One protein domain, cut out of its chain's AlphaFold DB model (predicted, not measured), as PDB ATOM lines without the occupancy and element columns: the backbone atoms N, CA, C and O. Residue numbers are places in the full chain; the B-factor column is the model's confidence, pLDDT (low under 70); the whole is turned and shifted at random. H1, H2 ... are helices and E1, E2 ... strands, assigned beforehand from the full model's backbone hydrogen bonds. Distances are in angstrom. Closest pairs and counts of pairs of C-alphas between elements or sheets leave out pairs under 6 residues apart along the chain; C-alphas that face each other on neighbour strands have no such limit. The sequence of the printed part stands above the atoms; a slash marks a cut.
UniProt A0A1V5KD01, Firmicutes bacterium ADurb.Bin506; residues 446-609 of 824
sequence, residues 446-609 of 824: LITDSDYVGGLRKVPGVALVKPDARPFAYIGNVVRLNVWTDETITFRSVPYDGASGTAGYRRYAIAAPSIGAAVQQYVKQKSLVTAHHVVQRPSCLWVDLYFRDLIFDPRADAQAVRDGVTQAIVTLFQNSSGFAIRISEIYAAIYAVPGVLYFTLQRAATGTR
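This is residues 446 to 609 of the 824 residues of a protein of Firmicutes bacterium ADurb.Bin506 (UniProt A0A1V5KD01). Two lobes stand end to end in a rod, and the long strand E2 runs from one into the other: in the first lobe H1 and H2 pack on E1, the first part of E2 and E4, and in the second H3 packs on E3, with H4 and the strand pair E5 and E7 on other sides of H3. The printed part has 164 residues, with four named helices and seven named strands in the order H1 E1 E2 E3 H2 E4 E5 H3 E6 H4 E7, and its class is mixed, helices and strands. E1, E2, E3 and E4 form a branched, strongly twisted sheet with antiparallel and parallel pairs, while E5 and E7 are an antiparallel pair of their own. The whole is loose, with a radius of gyration of the C-alphas of 20.1 A, and spans 65 by 28 by 26 A.

In the branched sheet E2, residues 476 to 492, has three neighbours: E1, residues 464 to 472, on one side, and E3, residues 502 to 510, and E4, residues 532 to 536, on the other side. The pairing is staggered: E2 pairs with E1 over residues 476 to 484, with E4 over 478 to 482 and with E3 over 484 to 492. E1, E2 and E3 form a meander, each strand the antiparallel neighbour of the one before, and E1 and E2, like E2 and E3, are a hairpin. N 466 and O 482 are 2.9 A apart between E1 and E2, and N 489 and O 505 are 2.8 A apart between E2 and E3. E4 is parallel to E2, with N 481 and O 534 at 2.8 A. H1, residues 449 to 456, is on this sheet over E1, at a height of 7.5 A, with the C-alphas of Val 453 and Val 465 closest at 5.5 A. H2, residues 513 to 526, is on it over E2, at a height of 6.5 A. H1 and H2 only just touch, with 3 pairs of C-alphas within 8 A, the closest those of Leu 456 and Val 519 at 7.0 A; H2 does so with residues 519 to 523 alone. H3, residues 558 to 575, is on the sheet over E3, along the strands at 19 degrees on the local plane; its closest C-alphas to E3 are those of Gln 567 and Ala 503, 5.3 A apart. With residues 565 to 572 alone H3 touches H4, residues 583 to 591, opposite ways at a steep tilt of 37 degrees, only just beyond shallow; the C-alphas of Val 565 and Ile 590 are closest, at 5.8 A. E5, residues 540 to 552, and E7, residues 596 to 608, are antiparallel neighbours, with N 544 and O 605 at 2.8 A. The closest C-alphas of H4 and E7 are those of Ile 590 and Val 596, 7.4 A apart. E6, residues 580 to 582, pairs with no named strand. Every O i to N i+4 pair is within hydrogen-bond range in H1, H3 and H4; in H2, 9 of 10 are. Among the pairs that are apart are H2 and H3, and E4 and E5.

E2 begins at C-alpha 476, (69.680, 81.569, 53.007), and ends at C-alpha 492, (107.209, 64.143, 29.873), 47.4 A on, with a bend of 62 degrees at residue 489. E5 is 33.0 A long and bends by 68 degrees at residue 548; E7 is 31.5 A long and bends by 59 degrees at residue 599, ending at C-alpha 608, (94.634, 79.183, 32.987). H3 is 25.5 A long, E1 24.2 A, E3 23.9 A and H2 20.8 A. The shorter elements are E4, H4, H1 and E6.

The two C-alphas farthest apart are those of Tyr 474 and Arg 555, at 67.3 A. The printed part has no cut, and none of its links is long; those from H1 to E1 and from E2 to E3 are short, the others tight. The mean pLDDT of the printed part is 74.6, with 56 residues under 70, among them residues 469 to 477, 536 to 544 and 600 to 609.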
ATOM      1  N   LEU A 446      77.333  66.293  57.333       88.62
ATOM      2  CA  LEU A 446      78.026  67.383  56.645       88.62
ATOM      3  C   LEU A 446      77.622  68.726  57.257       88.62
ATOM      4  O   LEU A 446      76.573  69.283  56.920       88.62
ATOM      5  N   ILE A 447      78.446  69.226  58.182       87.00
ATOM      6  CA  ILE A 447      78.190  70.479  58.904       87.00
ATOM      7  C   ILE A 447      79.297  71.493  58.627       87.00
ATOM      8  O   ILE A 447      79.021  72.557  58.079       87.00
ATOM      9  N   THR A 448      80.543  71.175  58.987       86.38
ATOM     10  CA  THR A 448      81.680  72.085  58.790       86.38
ATOM     11  C   THR A 448      82.323  71.890  57.420       86.38
ATOM     12  O   THR A 448      82.222  70.817  56.827       86.38
ATOM     13  N   ASP A 449      83.067  72.886  56.934       84.88
ATOM     14  CA  ASP A 449      83.829  72.785  55.680       84.88
ATOM     15  C   ASP A 449      84.725  71.542  55.637       84.88
ATOM     16  O   ASP A 449      84.816  70.844  54.628       84.88
ATOM     17  N   SER A 450      85.371  71.215  56.755       85.00
ATOM     18  CA  SER A 450      86.226  70.035  56.814       85.00
ATOM     19  C   SER A 450      85.419  68.731  56.753       85.00
ATOM     20  O   SER A 450      85.941  67.731  56.259       85.00
ATOM     21  N   ASP A 451      84.162  68.723  57.210       88.19
ATOM     22  CA  ASP A 451      83.271  67.562  57.085       88.19
ATOM     23  C   ASP A 451      82.805  67.383  55.639       88.19
ATOM     24  O   ASP A 451      82.790  66.258  55.149       88.19
ATOM     25  N   TYR A 452      82.525  68.477  54.919       88.25
ATOM     26  CA  TYR A 452      82.268  68.426  53.474       88.25
ATOM     27  C   TYR A 452      83.464  67.855  52.711       88.25
ATOM     28  O   TYR A 452      83.277  66.975  51.879       88.25
ATOM     29  N   VAL A 453      84.691  68.297  53.009       86.75
ATOM     30  CA  VAL A 453      85.897  67.762  52.350       86.75
ATOM     31  C   VAL A 453      86.068  66.266  52.623       86.75
ATOM     32  O   VAL A 453      86.311  65.506  51.689       86.75
ATOM     33  N   GLY A 454      85.943  65.832  53.882       83.12
ATOM     34  CA  GLY A 454      86.113  64.423  54.252       83.12
ATOM     35  C   GLY A 454      84.994  63.522  53.728       83.12
ATOM     36  O   GLY A 454      85.260  62.439  53.217       83.12
ATOM     37  N   GLY A 455      83.741  63.975  53.814       86.00
ATOM     38  CA  GLY A 455      82.577  63.211  53.371       86.00
ATOM     39  C   GLY A 455      82.480  63.101  51.854       86.00
ATOM     40  O   GLY A 455      82.212  62.023  51.341       86.00
ATOM     41  N   LEU A 456      82.754  64.178  51.112       87.25
ATOM     42  CA  LEU A 456      82.630  64.167  49.651       87.25
ATOM     43  C   LEU A 456      83.722  63.367  48.942       87.25
ATOM     44  O   LEU A 456      83.472  62.862  47.853       87.25
ATOM     45  N   ARG A 457      84.891  63.186  49.564       84.25
ATOM     46  CA  ARG A 457      85.921  62.254  49.072       84.25
ATOM     47  C   ARG A 457      85.462  60.793  49.070       84.25
ATOM     48  O   ARG A 457      86.071  59.986  48.384       84.25
ATOM     49  N   LYS A 458      84.390  60.459  49.801       79.94
ATOM     50  CA  LYS A 458      83.772  59.128  49.761       79.94
ATOM     51  C   LYS A 458      82.980  58.870  48.486       79.94
ATOM     52  O   LYS A 458      82.687  57.721  48.186       79.94
ATOM     53  N   VAL A 459      82.601  59.920  47.754       81.62
ATOM     54  CA  VAL A 459      81.871  59.761  46.497       81.62
ATOM     55  C   VAL A 459      82.846  59.247  45.431       81.62
ATOM     56  O   VAL A 459      83.857  59.911  45.176       81.62
ATOM     57  N   PRO A 460      82.562  58.104  44.779       73.50
ATOM     58  CA  PRO A 460      83.434  57.556  43.748       73.50
ATOM     59  C   PRO A 460      83.759  58.575  42.646       73.50
ATOM     60  O   PRO A 460      82.882  59.279  42.141       73.50
ATOM     61  N   GLY A 461      85.039  58.663  42.284       72.00
ATOM     62  CA  GLY A 461      85.558  59.591  41.276       72.00
ATOM     63  C   GLY A 461      85.831  61.019  41.762       72.00
ATOM     64  O   GLY A 461      86.422  61.801  41.019       72.00
ATOM     65  N   VAL A 462      85.461  61.385  42.993       81.50
ATOM     66  CA  VAL A 462      85.809  62.691  43.567       81.50
ATOM     67  C   VAL A 462      87.234  62.661  44.118       81.50
ATOM     68  O   VAL A 462      87.518  62.004  45.115       81.50
ATOM     69  N   ALA A 463      88.139  63.418  43.495       80.50
ATOM     70  CA  ALA A 463      89.547  63.464  43.889       80.50
ATOM     71  C   ALA A 463      89.859  64.626  44.844       80.50
ATOM     72  O   ALA A 463      90.633  64.479  45.793       80.50
ATOM     73  N   LEU A 464      89.262  65.796  44.600       84.00
ATOM     74  CA  LEU A 464      89.501  67.001  45.387       84.00
ATOM     75  C   LEU A 464      88.213  67.797  45.554       84.00
ATOM     76  O   LEU A 464      87.388  67.879  44.644       84.00
ATOM     77  N   VAL A 465      88.056  68.392  46.735       86.50
ATOM     78  CA  VAL A 465      86.870  69.163  47.101       86.50
ATOM     79  C   VAL A 465      87.278  70.396  47.879       86.50
ATOM     80  O   VAL A 465      88.118  70.318  48.780       86.50
ATOM     81  N   LYS A 466      86.633  71.519  47.573       85.25
ATOM     82  CA  LYS A 466      86.717  72.734  48.374       85.25
ATOM     83  C   LYS A 466      85.329  73.360  48.540       85.25
ATOM     84  O   LYS A 466      84.801  73.941  47.586       85.25
ATOM     85  N   PRO A 467      84.713  73.227  49.725       83.19
ATOM     86  CA  PRO A 467      83.483  73.938  50.025       83.19
ATOM     87  C   PRO A 467      83.774  75.432  50.201       83.19
ATOM     88  O   PRO A 467      84.835  75.822  50.690       83.19
ATOM     89  N   ASP A 468      82.818  76.249  49.782       75.62
ATOM     90  CA  ASP A 468      82.754  77.683  50.038       75.62
ATOM     91  C   ASP A 468      81.377  77.965  50.653       75.62
ATOM     92  O   ASP A 468      80.363  78.108  49.957       75.62
ATOM     93  N   ALA A 469      81.325  77.917  51.985       65.00
ATOM     94  CA  ALA A 469      80.128  78.199  52.762       65.00
ATOM     95  C   ALA A 469      80.029  79.713  52.988       65.00
ATOM     96  O   ALA A 469      80.639  80.261  53.907       65.00
ATOM     97  N   ARG A 470      79.260  80.408  52.142       59.91
ATOM     98  CA  ARG A 470      78.989  81.841  52.324       59.91
ATOM     99  C   ARG A 470      77.551  82.044  52.783       59.91
ATOM    100  O   ARG A 470      76.639  81.598  52.085       59.91
ATOM    101  N   PRO A 471      77.309  82.777  53.882       51.72
ATOM    102  CA  PRO A 471      75.982  83.310  54.136       51.72
ATOM    103  C   PRO A 471      75.682  84.344  53.044       51.72
ATOM    104  O   PRO A 471      76.183  85.469  53.077       51.72
ATOM    105  N   PHE A 472      74.900  83.962  52.032       52.09
ATOM    106  CA  PHE A 472      74.351  84.933  51.094       52.09
ATOM    107  C   PHE A 472      73.302  85.744  51.842       52.09
ATOM    108  O   PHE A 472      72.303  85.189  52.293       52.09
ATOM    109  N   ALA A 473      73.525  87.055  51.946       46.53
ATOM    110  CA  ALA A 473      72.698  87.981  52.722       46.53
ATOM    111  C   ALA A 473      71.190  87.946  52.376       46.53
ATOM    112  O   ALA A 473      70.391  88.450  53.157       46.53
ATOM    113  N   TYR A 474      70.791  87.328  51.253       46.91
ATOM    114  CA  TYR A 474      69.408  87.324  50.764       46.91
ATOM    115  C   TYR A 474      68.853  85.959  50.290       46.91
ATOM    116  O   TYR A 474      67.691  85.909  49.903       46.91
ATOM    117  N   ILE A 475      69.617  84.848  50.317       47.47
ATOM    118  CA  ILE A 475      69.194  83.546  49.715       47.47
ATOM    119  C   ILE A 475      69.292  82.359  50.707       47.47
ATOM    120  O   ILE A 475      69.084  81.202  50.351       47.47
ATOM    121  N   GLY A 476      69.561  82.619  51.989       56.44
ATOM    122  CA  GLY A 476      69.680  81.569  53.007       56.44
ATOM    123  C   GLY A 476      71.038  80.853  53.009       56.44
ATOM    124  O   GLY A 476      72.020  81.330  52.436       56.44
ATOM    125  N   ASN A 477      71.106  79.713  53.709       69.38
ATOM    126  CA  ASN A 477      72.334  78.939  53.925       69.38
ATOM    127  C   ASN A 477      72.728  78.165  52.658       69.38
ATOM    128  O   ASN A 477      72.411  76.982  52.528       69.38
ATOM    129  N   VAL A 478      73.413  78.822  51.719       72.94
ATOM    130  CA  VAL A 478      73.918  78.182  50.497       72.94
ATOM    131  C   VAL A 478      75.373  77.745  50.674       72.94
ATOM    132  O   VAL A 478      76.242  78.559  50.974       72.94
ATOM    133  N   VAL A 479      75.654  76.465  50.432       78.31
ATOM    134  CA  VAL A 479      77.013  75.909  50.416       78.31
ATOM    135  C   VAL A 479      77.403  75.593  48.976       78.31
ATOM    136  O   VAL A 479      76.776  74.758  48.316       78.31
ATOM    137  N   ARG A 480      78.444  76.259  48.470       77.88
ATOM    138  CA  ARG A 480      79.004  75.972  47.145       77.88
ATOM    139  C   ARG A 480      80.054  74.878  47.260       77.88
ATOM    140  O   ARG A 480      80.932  74.949  48.115       77.88
ATOM    141  N   LEU A 481      79.971  73.873  46.400       83.12
ATOM    142  CA  LEU A 481      80.863  72.719  46.410       83.12
ATOM    143  C   LEU A 481      81.684  72.708  45.124       83.12
ATOM    144  O   LEU A 481      81.157  72.410  44.057       83.12
ATOM    145  N   ASN A 482      82.971  73.030  45.232       82.62
ATOM    146  CA  ASN A 482      83.912  72.938  44.120       82.62
ATOM    147  C   ASN A 482      84.514  71.535  44.113       82.62
ATOM    148  O   ASN A 482      85.135  71.138  45.101       82.62
ATOM    149  N   VAL A 483      84.284  70.785  43.033       81.88
ATOM    150  CA  VAL A 483      84.644  69.365  42.928       81.88
ATOM    151  C   VAL A 483      85.513  69.131  41.697       81.88
ATOM    152  O   VAL A 483      85.166  69.558  40.595       81.88
ATOM    153  N   TRP A 484      86.613  68.405  41.885       81.00
ATOM    154  CA  TRP A 484      87.503  67.947  40.822       81.00
ATOM    155  C   TRP A 484      87.636  66.426  40.850       81.00
ATOM    156  O   TRP A 484      87.525  65.789  41.902       81.00
ATOM    157  N   THR A 485      87.915  65.858  39.685       75.50
ATOM    158  CA  THR A 485      88.207  64.435  39.493       75.50
ATOM    159  C   THR A 485      89.688  64.254  39.214       75.50
ATOM    160  O   THR A 485      90.434  65.228  39.097       75.50
ATOM    161  N   ASP A 486      90.136  63.016  39.106       75.31
ATOM    162  CA  ASP A 486      91.484  62.672  38.692       75.31
ATOM    163  C   ASP A 486      91.538  62.214  37.231       75.31
ATOM    164  O   ASP A 486      90.596  61.651  36.678       75.31
ATOM    165  N   GLU A 487      92.678  62.471  36.602       66.94
ATOM    166  CA  GLU A 487      93.040  61.978  35.279       66.94
ATOM    167  C   GLU A 487      94.497  61.511  35.329       66.94
ATOM    168  O   GLU A 487      95.368  62.233  35.821       66.94
ATOM    169  N   THR A 488      94.779  60.317  34.809       67.38
ATOM    170  CA  THR A 488      96.148  59.799  34.709       67.38
ATOM    171  C   THR A 488      96.692  60.026  33.306       67.38
ATOM    172  O   THR A 488      96.119  59.559  32.325       67.38
ATOM    173  N   ILE A 489      97.831  60.708  33.219       64.50
ATOM    174  CA  ILE A 489      98.578  60.932  31.981       64.50
ATOM    175  C   ILE A 489     100.040  60.528  32.157       64.50
ATOM    176  O   ILE A 489     100.567  60.499  33.266       64.50
ATOM    177  N   THR A 490     100.735  60.279  31.054       68.81
ATOM    178  CA  THR A 490     102.197  60.178  31.069       68.81
ATOM    179  C   THR A 490     102.782  61.576  30.916       68.81
ATOM    180  O   THR A 490     102.668  62.192  29.856       68.81
ATOM    181  N   PHE A 491     103.390  62.098  31.978       72.56
ATOM    182  CA  PHE A 491     104.093  63.372  31.949       72.56
ATOM    183  C   PHE A 491     105.489  63.190  31.363       72.56
ATOM    184  O   PHE A 491     106.216  62.266  31.729       72.56
ATOM    185  N   ARG A 492     105.878  64.102  30.474       70.19
ATOM    186  CA  ARG A 492     107.209  64.143  29.873       70.19
ATOM    187  C   ARG A 492     107.807  65.526  30.088       70.19
ATOM    188  O   ARG A 492     107.177  66.526  29.748       70.19
ATOM    189  N   SER A 493     109.017  65.582  30.635       74.75
ATOM    190  CA  SER A 493     109.745  66.843  30.762       74.75
ATOM    191  C   SER A 493     110.172  67.360  29.388       74.75
ATOM    192  O   SER A 493     110.405  66.587  28.457       74.75
ATOM    193  N   VAL A 494     110.333  68.672  29.255       70.94
ATOM    194  CA  VAL A 494     110.877  69.270  28.037       70.94
ATOM    195  C   VAL A 494     112.399  69.088  28.049       70.94
ATOM    196  O   VAL A 494     113.054  69.520  29.002       70.94
ATOM    197  N   PRO A 495     112.969  68.409  27.038       61.44
ATOM    198  CA  PRO A 495     114.400  68.171  26.971       61.44
ATOM    199  C   PRO A 495     115.140  69.425  26.493       61.44
ATOM    200  O   PRO A 495     114.656  70.145  25.619       61.44
ATOM    201  N   TYR A 496     116.350  69.632  27.005       60.78
ATOM    202  CA  TYR A 496     117.296  70.610  26.454       60.78
ATOM    203  C   TYR A 496     118.358  69.955  25.562       60.78
ATOM    204  O   TYR A 496     118.712  70.499  24.523       60.78
ATOM    205  N   ASP A 497     118.816  68.758  25.924       59.47
ATOM    206  CA  ASP A 497     119.841  67.966  25.228       59.47
ATOM    207  C   ASP A 497     119.249  66.804  24.405       59.47
ATOM    208  O   ASP A 497     119.964  65.900  23.980       59.47
ATOM    209  N   GLY A 498     117.930  66.811  24.194       60.75
ATOM    210  CA  GLY A 498     117.191  65.730  23.535       60.75
ATOM    211  C   GLY A 498     116.751  64.588  24.464       60.75
ATOM    212  O   GLY A 498     115.941  63.768  24.038       60.75
ATOM    213  N   ALA A 499     117.194  64.555  25.729       63.22
ATOM    214  CA  ALA A 499     116.779  63.555  26.713       63.22
ATOM    215  C   ALA A 499     115.675  64.098  27.642       63.22
ATOM    216  O   ALA A 499     115.848  65.109  28.326       63.22
ATOM    217  N   SER A 500     114.511  63.439  27.658       73.44
ATOM    218  CA  SER A 500     113.363  63.818  28.496       73.44
ATOM    219  C   SER A 500     113.146  62.813  29.617       73.44
ATOM    220  O   SER A 500     113.142  61.609  29.353       73.44
ATOM    221  N   GLY A 501     112.868  63.303  30.822       72.50
ATOM    222  CA  GLY A 501     112.354  62.472  31.897       72.50
ATOM    223  C   GLY A 501     110.884  62.121  31.669       72.50
ATOM    224  O   GLY A 501     110.133  62.927  31.107       72.50
ATOM    225  N   THR A 502     110.464  60.928  32.084       73.31
ATOM    226  CA  THR A 502     109.066  60.478  31.974       73.31
ATOM    227  C   THR A 502     108.541  59.984  33.318       73.31
ATOM    228  O   THR A 502     109.207  59.216  34.001       73.31
ATOM    229  N   ALA A 503     107.330  60.401  33.690       74.06
ATOM    230  CA  ALA A 503     106.684  60.019  34.943       74.06
ATOM    231  C   ALA A 503     105.171  59.837  34.754       74.06
ATOM    232  O   ALA A 503     104.538  60.571  33.994       74.06
ATOM    233  N   GLY A 504     104.567  58.880  35.460       72.75
ATOM    234  CA  GLY A 504     103.108  58.758  35.520       72.75
ATOM    235  C   GLY A 504     102.519  59.877  36.378       72.75
ATOM    236  O   GLY A 504     102.860  59.990  37.554       72.75
ATOM    237  N   TYR A 505     101.638  60.700  35.812       77.38
ATOM    238  CA  TYR A 505     101.066  61.864  36.479       77.38
ATOM    239  C   TYR A 505      99.539  61.783  36.576       77.38
ATOM    240  O   TYR A 505      98.811  61.929  35.598       77.38
ATOM    241  N   ARG A 506      99.073  61.588  37.808       77.62
ATOM    242  CA  ARG A 506      97.675  61.725  38.240       77.62
ATOM    243  C   ARG A 506      97.402  63.193  38.559       77.62
ATOM    244  O   ARG A 506      97.847  63.688  39.590       77.62
ATOM    245  N   ARG A 507      96.712  63.891  37.668       77.94
ATOM    246  CA  ARG A 507      96.412  65.326  37.779       77.94
ATOM    247  C   ARG A 507      94.926  65.563  38.019       77.94
ATOM    248  O   ARG A 507      94.112  64.679  37.763       77.94
ATOM    249  N   TYR A 508      94.565  66.762  38.468       81.19
ATOM    250  CA  TYR A 508      93.163  67.129  38.654       81.19
ATOM    251  C   TYR A 508      92.494  67.503  37.329       81.19
ATOM    252  O   TYR A 508      93.065  68.237  36.518       81.19
ATOM    253  N   ALA A 509      91.264  67.047  37.131       68.94
ATOM    254  CA  ALA A 509      90.434  67.338  35.972       68.94
ATOM    255  C   ALA A 509      89.072  67.909  36.393       68.94
ATOM    256  O   ALA A 509      88.641  67.798  37.545       68.94
ATOM    257  N   ILE A 510      88.400  68.558  35.441       65.88
ATOM    258  CA  ILE A 510      87.058  69.107  35.645       65.88
ATOM    259  C   ILE A 510      86.076  67.942  35.792       65.88
ATOM    260  O   ILE A 510      86.028  67.059  34.936       65.88
ATOM    261  N   ALA A 511      85.265  67.971  36.849       64.50
ATOM    262  CA  ALA A 511      84.300  66.914  37.109       64.50
ATOM    263  C   ALA A 511      83.223  66.808  36.019       64.50
ATOM    264  O   ALA A 511      82.609  67.802  35.612       64.50
ATOM    265  N   ALA A 512      82.956  65.575  35.581       56.81
ATOM    266  CA  ALA A 512      81.892  65.273  34.633       56.81
ATOM    267  C   ALA A 512      80.495  65.566  35.226       56.81
ATOM    268  O   ALA A 512      80.308  65.512  36.448       56.81
ATOM    269  N   PRO A 513      79.471  65.824  34.387       56.91
ATOM    270  CA  PRO A 513      78.107  66.065  34.857       56.91
ATOM    271  C   PRO A 513      77.522  64.985  35.767       56.91
ATOM    272  O   PRO A 513      76.832  65.315  36.729       56.91
ATOM    273  N   SER A 514      77.819  63.718  35.481       60.66
ATOM    274  CA  SER A 514      77.354  62.562  36.253       60.66
ATOM    275  C   SER A 514      77.862  62.579  37.697       60.66
ATOM    276  O   SER A 514      77.095  62.317  38.620       60.66
ATOM    277  N   ILE A 515      79.123  62.963  37.906       68.06
ATOM    278  CA  ILE A 515      79.738  63.045  39.238       68.06
ATOM    279  C   ILE A 515      79.100  64.178  40.044       68.06
ATOM    280  O   ILE A 515      78.804  64.005  41.222       68.06
ATOM    281  N   GLY A 516      78.794  65.309  39.400       70.00
ATOM    282  CA  GLY A 516      78.058  66.395  40.051       70.00
ATOM    283  C   GLY A 516      76.679  65.963  40.566       70.00
ATOM    284  O   GLY A 516      76.298  66.334  41.675       70.00
ATOM    285  N   ALA A 517      75.955  65.133  39.808       67.94
ATOM    286  CA  ALA A 517      74.666  64.584  40.236       67.94
ATOM    287  C   ALA A 517      74.808  63.605  41.417       67.94
ATOM    288  O   ALA A 517      74.042  63.695  42.378       67.94
ATOM    289  N   ALA A 518      75.817  62.727  41.383       72.62
ATOM    290  CA  ALA A 518      76.116  61.804  42.479       72.62
ATOM    291  C   ALA A 518      76.468  62.552  43.777       72.62
ATOM    292  O   ALA A 518      75.928  62.252  44.843       72.62
ATOM    293  N   VAL A 519      77.301  63.594  43.676       81.56
ATOM    294  CA  VAL A 519      77.634  64.485  44.796       81.56
ATOM    295  C   VAL A 519      76.378  65.154  45.360       81.56
ATOM    296  O   VAL A 519      76.186  65.164  46.575       81.56
ATOM    297  N   GLN A 520      75.491  65.672  44.505       82.56
ATOM    298  CA  GLN A 520      74.254  66.315  44.958       82.56
ATOM    299  C   GLN A 520      73.358  65.341  45.743       82.56
ATOM    300  O   GLN A 520      72.802  65.711  46.780       82.56
ATOM    301  N   GLN A 521      73.228  64.095  45.278       81.75
ATOM    302  CA  GLN A 521      72.444  63.063  45.959       81.75
ATOM    303  C   GLN A 521      73.051  62.692  47.316       81.75
ATOM    304  O   GLN A 521      72.324  62.627  48.309       81.75
ATOM    305  N   TYR A 522      74.371  62.509  47.367       85.81
ATOM    306  CA  TYR A 522      75.099  62.191  48.593       85.81
ATOM    307  C   TYR A 522      74.918  63.279  49.660       85.81
ATOM    308  O   TYR A 522      74.576  63.004  50.811       85.81
ATOM    309  N   VAL A 523      75.085  64.545  49.270       87.50
ATOM    310  CA  VAL A 523      74.980  65.676  50.198       87.50
ATOM    311  C   VAL A 523      73.559  65.848  50.715       87.50
ATOM    312  O   VAL A 523      73.372  66.117  51.901       87.50
ATOM    313  N   LYS A 524      72.543  65.634  49.872       84.81
ATOM    314  CA  LYS A 524      71.132  65.746  50.270       84.81
ATOM    315  C   LYS A 524      70.761  64.805  51.423       84.81
ATOM    316  O   LYS A 524      69.895  65.146  52.219       84.81
ATOM    317  N   GLN A 525      71.401  63.642  51.518       84.31
ATOM    318  CA  GLN A 525      71.120  62.661  52.570       84.31
ATOM    319  C   GLN A 525      71.792  62.999  53.910       84.31
ATOM    320  O   GLN A 525      71.278  62.613  54.956       84.31
ATOM    321  N   LYS A 526      72.930  63.710  53.890       87.31
ATOM    322  CA  LYS A 526      73.811  63.878  55.065       87.31
ATOM    323  C   LYS A 526      73.968  65.316  55.559       87.31
ATOM    324  O   LYS A 526      74.596  65.557  56.591       87.31
ATOM    325  N   SER A 527      73.452  66.281  54.811       86.81
ATOM    326  CA  SER A 527      73.493  67.699  55.166       86.81
ATOM    327  C   SER A 527      72.274  68.130  55.986       86.81
ATOM    328  O   SER A 527      71.284  67.411  56.116       86.81
ATOM    329  N   LEU A 528      72.352  69.327  56.568       83.19
ATOM    330  CA  LEU A 528      71.225  69.938  57.269       83.19
ATOM    331  C   LEU A 528      70.086  70.250  56.291       83.19
ATOM    332  O   LEU A 528      70.323  70.815  55.229       83.19
ATOM    333  N   VAL A 529      68.843  69.999  56.706       82.62
ATOM    334  CA  VAL A 529      67.630  70.235  55.894       82.62
ATOM    335  C   VAL A 529      67.514  71.686  55.400       82.62
ATOM    336  O   VAL A 529      66.948  71.947  54.344       82.62
ATOM    337  N   THR A 530      68.057  72.642  56.155       79.69
ATOM    338  CA  THR A 530      68.028  74.075  55.829       79.69
ATOM    339  C   THR A 530      69.165  74.529  54.913       79.69
ATOM    340  O   THR A 530      69.184  75.692  54.517       79.69
ATOM    341  N   ALA A 531      70.162  73.679  54.658       78.69
ATOM    342  CA  ALA A 531      71.295  74.016  53.807       78.69
ATOM    343  C   ALA A 531      70.966  73.676  52.350       78.69
ATOM    344  O   ALA A 531      70.513  72.576  52.046       78.69
ATOM    345  N   HIS A 532      71.209  74.624  51.450       76.50
ATOM    346  CA  HIS A 532      71.063  74.430  50.015       76.50
ATOM    347  C   HIS A 532      72.442  74.278  49.373       76.50
ATOM    348  O   HIS A 532      73.308  75.136  49.535       76.50
ATOM    349  N   HIS A 533      72.657  73.211  48.611       80.19
ATOM    350  CA  HIS A 533      73.966  72.906  48.029       80.19
ATOM    351  C   HIS A 533      73.974  73.168  46.536       80.19
ATOM    352  O   HIS A 533      73.062  72.751  45.822       80.19
ATOM    353  N   VAL A 534      75.030  73.829  46.068       74.56
ATOM    354  CA  VAL A 534      75.277  74.073  44.645       74.56
ATOM    355  C   VAL A 534      76.624  73.472  44.280       74.56
ATOM    356  O   VAL A 534      77.661  73.946  44.743       74.56
ATOM    357  N   VAL A 535      76.619  72.434  43.443       74.06
ATOM    358  CA  VAL A 535      77.848  71.824  42.925       74.06
ATOM    359  C   VAL A 535      78.358  72.631  41.733       74.06
ATOM    360  O   VAL A 535      77.673  72.771  40.720       74.06
ATOM    361  N   GLN A 536      79.570  73.166  41.858       68.81
ATOM    362  CA  GLN A 536      80.257  73.938  40.829       68.81
ATOM    363  C   GLN A 536      81.277  73.066  40.090       68.81
ATOM    364  O   GLN A 536      81.817  72.107  40.645       68.81
ATOM    365  N   ARG A 537      81.561  73.430  38.834       64.38
ATOM    366  CA  ARG A 537      82.624  72.830  38.014       64.38
ATOM    367  C   ARG A 537      83.796  73.805  37.883       64.38
ATOM    368  O   ARG A 537      83.849  74.553  36.907       64.38
ATOM    369  N   PRO A 538      84.687  73.849  38.881       64.25
ATOM    370  CA  PRO A 538      85.843  74.734  38.870       64.25
ATOM    371  C   PRO A 538      86.881  74.331  37.811       64.25
ATOM    372  O   PRO A 538      87.000  73.164  37.433       64.25
ATOM    373  N   SER A 539      87.672  75.306  37.370       63.53
ATOM    374  CA  SER A 539      88.787  75.102  36.438       63.53
ATOM    375  C   SER A 539      90.067  74.646  37.161       63.53
ATOM    376  O   SER A 539      90.125  74.580  38.391       63.53
ATOM    377  N   CYS A 540      91.120  74.327  36.401       66.31
ATOM    378  CA  CYS A 540      92.451  74.015  36.938       66.31
ATOM    379  C   CYS A 540      93.449  75.137  36.611       66.31
ATOM    380  O   CYS A 540      93.437  75.682  35.503       66.31
ATOM    381  N   LEU A 541      94.328  75.448  37.564       64.88
ATOM    382  CA  LEU A 541      95.473  76.340  37.414       64.88
ATOM    383  C   LEU A 541      96.677  75.520  36.961       64.88
ATOM    384  O   LEU A 541      97.026  74.521  37.590       64.88
ATOM    385  N   TRP A 542      97.334  75.955  35.896       64.81
ATOM    386  CA  TRP A 542      98.493  75.266  35.349       64.81
ATOM    387  C   TRP A 542      99.775  75.987  35.728       64.81
ATOM    388  O   TRP A 542      99.858  77.206  35.598       64.81
ATOM    389  N   VAL A 543     100.767  75.223  36.179       65.75
ATOM    390  CA  VAL A 543     102.080  75.714  36.596       65.75
ATOM    391  C   VAL A 543     103.147  75.211  35.632       65.75
ATOM    392  O   VAL A 543     103.257  74.012  35.378       65.75
ATOM    393  N   ASP A 544     103.954  76.132  35.124       64.38
ATOM    394  CA  ASP A 544     105.114  75.868  34.281       64.38
ATOM    395  C   ASP A 544     106.391  76.176  35.075       64.38
ATOM    396  O   ASP A 544     106.586  77.299  35.549       64.38
ATOM    397  N   LEU A 545     107.269  75.182  35.224       71.25
ATOM    398  CA  LEU A 545     108.539  75.304  35.940       71.25
ATOM    399  C   LEU A 545     109.707  75.322  34.952       71.25
ATOM    400  O   LEU A 545     109.856  74.417  34.131       71.25
ATOM    401  N   TYR A 546     110.550  76.347  35.066       66.12
ATOM    402  CA  TYR A 546     111.743  76.528  34.245       66.12
ATOM    403  C   TYR A 546     112.983  76.444  35.124       66.12
ATOM    404  O   TYR A 546     113.176  77.280  36.012       66.12
ATOM    405  N   PHE A 547     113.834  75.460  34.866       70.94
ATOM    406  CA  PHE A 547     115.148  75.345  35.483       70.94
ATOM    407  C   PHE A 547     116.205  75.986  34.605       70.94
ATOM    408  O   PHE A 547     116.168  75.848  33.385       70.94
ATOM    409  N   ARG A 548     117.155  76.660  35.259       62.97
ATOM    410  CA  ARG A 548     118.344  77.211  34.609       62.97
ATOM    411  C   ARG A 548     119.504  76.225  34.629       62.97
ATOM    412  O   ARG A 548     120.183  76.058  33.632       62.97
ATOM    413  N   ASP A 549     119.753  75.620  35.785       69.44
ATOM    414  CA  ASP A 549     120.894  74.738  36.006       69.44
ATOM    415  C   ASP A 549     120.397  73.495  36.745       69.44
ATOM    416  O   ASP A 549     119.672  73.622  37.734       69.44
ATOM    417  N   LEU A 550     120.783  72.309  36.274       76.56
ATOM    418  CA  LEU A 550     120.622  71.036  36.976       76.56
ATOM    419  C   LEU A 550     121.941  70.271  36.853       76.56
ATOM    420  O   LEU A 550     122.276  69.769  35.783       76.56
ATOM    421  N   ILE A 551     122.701  70.226  37.944       80.00
ATOM    422  CA  ILE A 551     124.023  69.606  38.009       80.00
ATOM    423  C   ILE A 551     123.908  68.303  38.789       80.00
ATOM    424  O   ILE A 551     123.485  68.290  39.949       80.00
ATOM    425  N   PHE A 552     124.317  67.215  38.146       83.88
ATOM    426  CA  PHE A 552     124.341  65.875  38.718       83.88
ATOM    427  C   PHE A 552     125.773  65.409  39.011       83.88
ATOM    428  O   PHE A 552     126.738  65.921  38.439       83.88
ATOM    429  N   ASP A 553     125.910  64.446  39.923       86.12
ATOM    430  CA  ASP A 553     127.176  63.764  40.197       86.12
ATOM    431  C   ASP A 553     127.654  63.051  38.917       86.12
ATOM    432  O   ASP A 553     126.898  62.251  38.362       86.12
ATOM    433  N   PRO A 554     128.895  63.282  38.450       83.38
ATOM    434  CA  PRO A 554     129.455  62.591  37.286       83.38
ATOM    435  C   PRO A 554     129.453  61.057  37.378       83.38
ATOM    436  O   PRO A 554     129.620  60.387  36.361       83.38
ATOM    437  N   ARG A 555     129.328  60.487  38.584       87.19
ATOM    438  CA  ARG A 555     129.248  59.035  38.817       87.19
ATOM    439  C   ARG A 555     127.830  58.476  38.695       87.19
ATOM    440  O   ARG A 555     127.681  57.257  38.636       87.19
ATOM    441  N   ALA A 556     126.809  59.330  38.711       82.75
ATOM    442  CA  ALA A 556     125.412  58.934  38.590       82.75
ATOM    443  C   ALA A 556     124.975  58.905  37.116       82.75
ATOM    444  O   ALA A 556     125.464  59.678  36.293       82.75
ATOM    445  N   ASP A 557     124.029  58.025  36.780       86.12
ATOM    446  CA  ASP A 557     123.419  58.011  35.448       86.12
ATOM    447  C   ASP A 557     122.528  59.249  35.262       86.12
ATOM    448  O   ASP A 557     121.521  59.427  35.951       86.12
ATOM    449  N   ALA A 558     122.895  60.101  34.304       80.50
ATOM    450  CA  ALA A 558     122.202  61.348  34.005       80.50
ATOM    451  C   ALA A 558     120.727  61.149  33.614       80.50
ATOM    452  O   ALA A 558     119.904  62.027  33.880       80.50
ATOM    453  N   GLN A 559     120.373  60.021  32.984       83.00
ATOM    454  CA  GLN A 559     118.978  59.735  32.640       83.00
ATOM    455  C   GLN A 559     118.187  59.323  33.884       83.00
ATOM    456  O   GLN A 559     117.120  59.881  34.137       83.00
ATOM    457  N   ALA A 560     118.751  58.445  34.717       83.81
ATOM    458  CA  ALA A 560     118.128  58.031  35.972       83.81
ATOM    459  C   ALA A 560     117.902  59.212  36.934       83.81
ATOM    460  O   ALA A 560     116.848  59.304  37.563       83.81
ATOM    461  N   VAL A 561     118.852  60.153  37.013       85.19
ATOM    462  CA  VAL A 561     118.683  61.378  37.816       85.19
ATOM    463  C   VAL A 561     117.549  62.243  37.257       85.19
ATOM    464  O   VAL A 561     116.737  62.751  38.027       85.19
ATOM    465  N   ARG A 562     117.430  62.387  35.931       82.56
ATOM    466  CA  ARG A 562     116.346  63.164  35.301       82.56
ATOM    467  C   ARG A 562     114.969  62.547  35.483       82.56
ATOM    468  O   ARG A 562     114.020  63.275  35.789       82.56
ATOM    469  N   ASP A 563     114.855  61.236  35.317       85.75
ATOM    470  CA  ASP A 563     113.621  60.507  35.602       85.75
ATOM    471  C   ASP A 563     113.266  60.639  37.090       85.75
ATOM    472  O   ASP A 563     112.127  60.965  37.421       85.75
ATOM    473  N   GLY A 564     114.256  60.536  37.985       87.31
ATOM    474  CA  GLY A 564     114.091  60.754  39.423       87.31
ATOM    475  C   GLY A 564     113.600  62.161  39.782       87.31
ATOM    476  O   GLY A 564     112.651  62.297  40.550       87.31
ATOM    477  N   VAL A 565     114.180  63.213  39.194       87.94
ATOM    478  CA  VAL A 565     113.745  64.609  39.400       87.94
ATOM    479  C   VAL A 565     112.341  64.839  38.845       87.94
ATOM    480  O   VAL A 565     111.503  65.446  39.513       87.94
ATOM    481  N   THR A 566     112.055  64.323  37.647       87.44
ATOM    482  CA  THR A 566     110.725  64.431  37.033       87.44
ATOM    483  C   THR A 566     109.677  63.744  37.907       87.44
ATOM    484  O   THR A 566     108.648  64.343  38.223       87.44
ATOM    485  N   GLN A 567     109.969  62.531  38.381       89.75
ATOM    486  CA  GLN A 567     109.104  61.776  39.279       89.75
ATOM    487  C   GLN A 567     108.920  62.482  40.626       89.75
ATOM    488  O   GLN A 567     107.795  62.542  41.117       89.75
ATOM    489  N   ALA A 568     109.976  63.046  41.219       89.00
ATOM    490  CA  ALA A 568     109.899  63.751  42.500       89.00
ATOM    491  C   ALA A 568     108.966  64.969  42.428       89.00
ATOM    492  O   ALA A 568     108.125  65.161  43.305       89.00
ATOM    493  N   ILE A 569     109.059  65.759  41.356       88.25
ATOM    494  CA  ILE A 569     108.210  66.942  41.162       88.25
ATOM    495  C   ILE A 569     106.768  66.535  40.861       88.25
ATOM    496  O   ILE A 569     105.843  67.085  41.452       88.25
ATOM    497  N   VAL A 570     106.555  65.544  39.992       87.44
ATOM    498  CA  VAL A 570     105.212  65.006  39.730       87.44
ATOM    499  C   VAL A 570     104.571  64.495  41.024       87.44
ATOM    500  O   VAL A 570     103.430  64.850  41.324       87.44
ATOM    501  N   THR A 571     105.332  63.760  41.837       87.94
ATOM    502  CA  THR A 571     104.887  63.239  43.138       87.94
ATOM    503  C   THR A 571     104.545  64.370  44.108       87.94
ATOM    504  O   THR A 571     103.540  64.296  44.813       87.94
ATOM    505  N   LEU A 572     105.331  65.452  44.123       87.00
ATOM    506  CA  LEU A 572     105.039  66.632  44.935       87.00
ATOM    507  C   LEU A 572     103.693  67.264  44.552       87.00
ATOM    508  O   LEU A 572     102.888  67.550  45.434       87.00
ATOM    509  N   PHE A 573     103.418  67.453  43.258       84.62
ATOM    510  CA  PHE A 573     102.134  68.007  42.810       84.62
ATOM    511  C   PHE A 573     100.962  67.070  43.134       84.62
ATOM    512  O   PHE A 573      99.924  67.547  43.590       84.62
ATOM    513  N   GLN A 574     101.138  65.755  42.967       83.75
ATOM    514  CA  GLN A 574     100.132  64.734  43.296       83.75
ATOM    515  C   GLN A 574      99.760  64.700  44.780       83.75
ATOM    516  O   GLN A 574      98.595  64.508  45.117       83.75
ATOM    517  N   ASN A 575     100.751  64.879  45.655       80.38
ATOM    518  CA  ASN A 575     100.579  64.788  47.105       80.38
ATOM    519  C   ASN A 575     100.343  66.148  47.770       80.38
ATOM    520  O   ASN A 575     100.148  66.218  48.984       80.38
ATOM    521  N   SER A 576     100.381  67.233  46.996       77.94
ATOM    522  CA  SER A 576     100.088  68.564  47.507       77.94
ATOM    523  C   SER A 576      98.639  68.667  47.991       77.94
ATOM    524  O   SER A 576      97.773  67.854  47.669       77.94
ATOM    525  N   SER A 577      98.343  69.735  48.730       69.25
ATOM    526  CA  SER A 577      96.964  70.065  49.114       69.25
ATOM    527  C   SER A 577      96.024  70.288  47.915       69.25
ATOM    528  O   SER A 577      94.813  70.378  48.107       69.25
ATOM    529  N   GLY A 578      96.576  70.438  46.703       69.88
ATOM    530  CA  GLY A 578      95.869  70.814  45.480       69.88
ATOM    531  C   GLY A 578      95.568  72.311  45.368       69.88
ATOM    532  O   GLY A 578      95.181  72.767  44.295       69.88
ATOM    533  N   PHE A 579      95.778  73.084  46.441       67.56
ATOM    534  CA  PHE A 579      95.434  74.511  46.511       67.56
ATOM    535  C   PHE A 579      96.612  75.430  46.811       67.56
ATOM    536  O   PHE A 579      96.512  76.632  46.564       67.56
ATOM    537  N   ALA A 580      97.691  74.883  47.367       67.12
ATOM    538  CA  ALA A 580      98.914  75.609  47.648       67.12
ATOM    539  C   ALA A 580     100.133  74.683  47.551       67.12
ATOM    540  O   ALA A 580     100.082  73.549  48.038       67.12
ATOM    541  N   ILE A 581     101.213  75.189  46.952       65.12
ATOM    542  CA  ILE A 581     102.532  74.540  46.900       65.12
ATOM    543  C   ILE A 581     103.589  75.576  47.271       65.12
ATOM    544  O   ILE A 581     103.587  76.688  46.731       65.12
ATOM    545  N   ARG A 582     104.505  75.224  48.177       68.06
ATOM    546  CA  ARG A 582     105.620  76.109  48.537       68.06
ATOM    547  C   ARG A 582     106.816  75.852  47.636       68.06
ATOM    548  O   ARG A 582     107.173  74.706  47.373       68.06
ATOM    549  N   ILE A 583     107.514  76.913  47.233       66.62
ATOM    550  CA  ILE A 583     108.755  76.753  46.459       66.62
ATOM    551  C   ILE A 583     109.803  75.969  47.267       66.62
ATOM    552  O   ILE A 583     110.511  75.139  46.707       66.62
ATOM    553  N   SER A 584     109.861  76.140  48.589       64.88
ATOM    554  CA  SER A 584     110.773  75.383  49.458       64.88
ATOM    555  C   SER A 584     110.544  73.865  49.418       64.88
ATOM    556  O   SER A 584     111.512  73.109  49.504       64.88
ATOM    557  N   GLU A 585     109.307  73.407  49.211       75.75
ATOM    558  CA  GLU A 585     108.979  71.984  49.047       75.75
ATOM    559  C   GLU A 585     109.481  71.441  47.705       75.75
ATOM    560  O   GLU A 585     109.991  70.325  47.652       75.75
ATOM    561  N   ILE A 586     109.425  72.253  46.639       78.00
ATOM    562  CA  ILE A 586     110.026  71.915  45.337       78.00
ATOM    563  C   ILE A 586     111.537  71.721  45.501       78.00
ATOM    564  O   ILE A 586     112.093  70.738  45.015       78.00
ATOM    565  N   TYR A 587     112.199  72.618  46.239       78.31
ATOM    566  CA  TYR A 587     113.627  72.491  46.522       78.31
ATOM    567  C   TYR A 587     113.959  71.242  47.336       78.31
ATOM    568  O   TYR A 587     114.871  70.501  46.966       78.31
ATOM    569  N   ALA A 588     113.207  70.974  48.402       82.06
ATOM    570  CA  ALA A 588     113.403  69.782  49.218       82.06
ATOM    571  C   ALA A 588     113.200  68.487  48.412       82.06
ATOM    572  O   ALA A 588     114.003  67.563  48.532       82.06
ATOM    573  N   ALA A 589     112.173  68.434  47.557       87.62
ATOM    574  CA  ALA A 589     111.874  67.268  46.730       87.62
ATOM    575  C   ALA A 589     112.995  66.957  45.727       87.62
ATOM    576  O   ALA A 589     113.353  65.796  45.552       87.62
ATOM    577  N   ILE A 590     113.578  67.981  45.098       86.06
ATOM    578  CA  ILE A 590     114.653  67.801  44.112       86.06
ATOM    579  C   ILE A 590     115.966  67.393  44.793       86.06
ATOM    580  O   ILE A 590     116.632  66.477  44.319       86.06
ATOM    581  N   TYR A 591     116.329  68.016  45.920       87.31
ATOM    582  CA  TYR A 591     117.552  67.655  46.654       87.31
ATOM    583  C   TYR A 591     117.497  66.269  47.307       87.31
ATOM    584  O   TYR A 591     118.543  65.695  47.601       87.31
ATOM    585  N   ALA A 592     116.303  65.714  47.525       90.56
ATOM    586  CA  ALA A 592     116.147  64.343  48.001       90.56
ATOM    587  C   ALA A 592     116.491  63.288  46.931       90.56
ATOM    588  O   ALA A 592     116.676  62.119  47.274       90.56
ATOM    589  N   VAL A 593     116.579  63.670  45.650       89.94
ATOM    590  CA  VAL A 593     116.903  62.744  44.559       89.94
ATOM    591  C   VAL A 593     118.399  62.400  44.590       89.94
ATOM    592  O   VAL A 593     119.240  63.299  44.480       89.94
ATOM    593  N   PRO A 594     118.768  61.108  44.689       89.69
ATOM    594  CA  PRO A 594     120.165  60.695  44.660       89.69
ATOM    595  C   PRO A 594     120.864  61.146  43.375       89.69
ATOM    596  O   PRO A 594     120.353  60.943  42.276       89.69
ATOM    597  N   GLY A 595     122.053  61.731  43.512       83.50
ATOM    598  CA  GLY A 595     122.858  62.192  42.380       83.50
ATOM    599  C   GLY A 595     122.628  63.649  41.972       83.50
ATOM    600  O   GLY A 595     123.372  64.131  41.126       83.50
ATOM    601  N   VAL A 596     121.683  64.381  42.574       85.50
ATOM    602  CA  VAL A 596     121.570  65.839  42.390       85.50
ATOM    603  C   VAL A 596     122.577  66.555  43.295       85.50
ATOM    604  O   VAL A 596     122.535  66.406  44.513       85.50
ATOM    605  N   LEU A 597     123.473  67.358  42.714       82.38
ATOM    606  CA  LEU A 597     124.425  68.184  43.470       82.38
ATOM    607  C   LEU A 597     123.879  69.592  43.703       82.38
ATOM    608  O   LEU A 597     123.928  70.124  44.810       82.38
ATOM    609  N   TYR A 598     123.373  70.211  42.639       79.25
ATOM    610  CA  TYR A 598     122.916  71.592  42.660       79.25
ATOM    611  C   TYR A 598     121.899  71.835  41.556       79.25
ATOM    612  O   TYR A 598     122.033  71.303  40.455       79.25
ATOM    613  N   PHE A 599     120.912  72.686  41.822       78.38
ATOM    614  CA  PHE A 599     120.011  73.158  40.786       78.38
ATOM    615  C   PHE A 599     119.563  74.599  41.055       78.38
ATOM    616  O   PHE A 599     119.608  75.082  42.186       78.38
ATOM    617  N   THR A 600     119.113  75.287  40.006       68.31
ATOM    618  CA  THR A 600     118.513  76.623  40.103       68.31
ATOM    619  C   THR A 600     117.174  76.657  39.384       68.31
ATOM    620  O   THR A 600     117.103  76.436  38.172       68.31
ATOM    621  N   LEU A 601     116.113  76.997  40.120       66.50
ATOM    622  CA  LEU A 601     114.820  77.340  39.537       66.50
ATOM    623  C   LEU A 601     114.890  78.765  38.968       66.50
ATOM    624  O   LEU A 601     115.122  79.721  39.702       66.50
ATOM    625  N   GLN A 602     114.709  78.904  37.656       61.09
ATOM    626  CA  GLN A 602     114.739  80.192  36.964       61.09
ATOM    627  C   GLN A 602     113.422  80.948  37.129       61.09
ATOM    628  O   GLN A 602     113.415  82.149  37.384       61.09
ATOM    629  N   ARG A 603     112.304  80.247  36.910       56.28
ATOM    630  CA  ARG A 603     110.965  80.836  36.881       56.28
ATOM    631  C   ARG A 603     109.906  79.779  37.172       56.28
ATOM    632  O   ARG A 603     109.985  78.671  36.648       56.28
ATOM    633  N   ALA A 604     108.883  80.166  37.927       54.66
ATOM    634  CA  ALA A 604     107.600  79.475  37.983       54.66
ATOM    635  C   ALA A 604     106.542  80.396  37.363       54.66
ATOM    636  O   ALA A 604     106.380  81.530  37.808       54.66
ATOM    637  N   ALA A 605     105.874  79.943  36.306       51.28
ATOM    638  CA  ALA A 605     104.800  80.679  35.647       51.28
ATOM    639  C   ALA A 605     103.467  79.972  35.884       51.28
ATOM    640  O   ALA A 605     103.422  78.748  35.994       51.28
ATOM    641  N   THR A 606     102.385  80.741  35.966       50.91
ATOM    642  CA  THR A 606     101.030  80.201  36.082       50.91
ATOM    643  C   THR A 606     100.191  80.634  34.886       50.91
ATOM    644  O   THR A 606     100.394  81.713  34.330       50.91
ATOM    645  N   GLY A 607      99.256  79.784  34.470       44.22
ATOM    646  CA  GLY A 607      98.304  80.090  33.410       44.22
ATOM    647  C   GLY A 607      97.006  79.309  33.576       44.22
ATOM    648  O   GLY A 607      96.998  78.163  34.026       44.22
ATOM    649  N   THR A 608      95.883  79.914  33.208       36.25
ATOM    650  CA  THR A 608      94.634  79.183  32.987       36.25
ATOM    651  C   THR A 608      94.678  78.560  31.599       36.25
ATOM    652  O   THR A 608      95.083  79.193  30.623       36.25
ATOM    653  N   ARG A 609      94.254  77.297  31.479       31.00
ATOM    654  CA  ARG A 609      93.953  76.725  30.167       31.00
ATOM    655  C   ARG A 609      92.731  77.480  29.665       31.00
ATOM    656  O   ARG A 609      91.615  77.148  30.050       31.00
TER     657      ARG A 609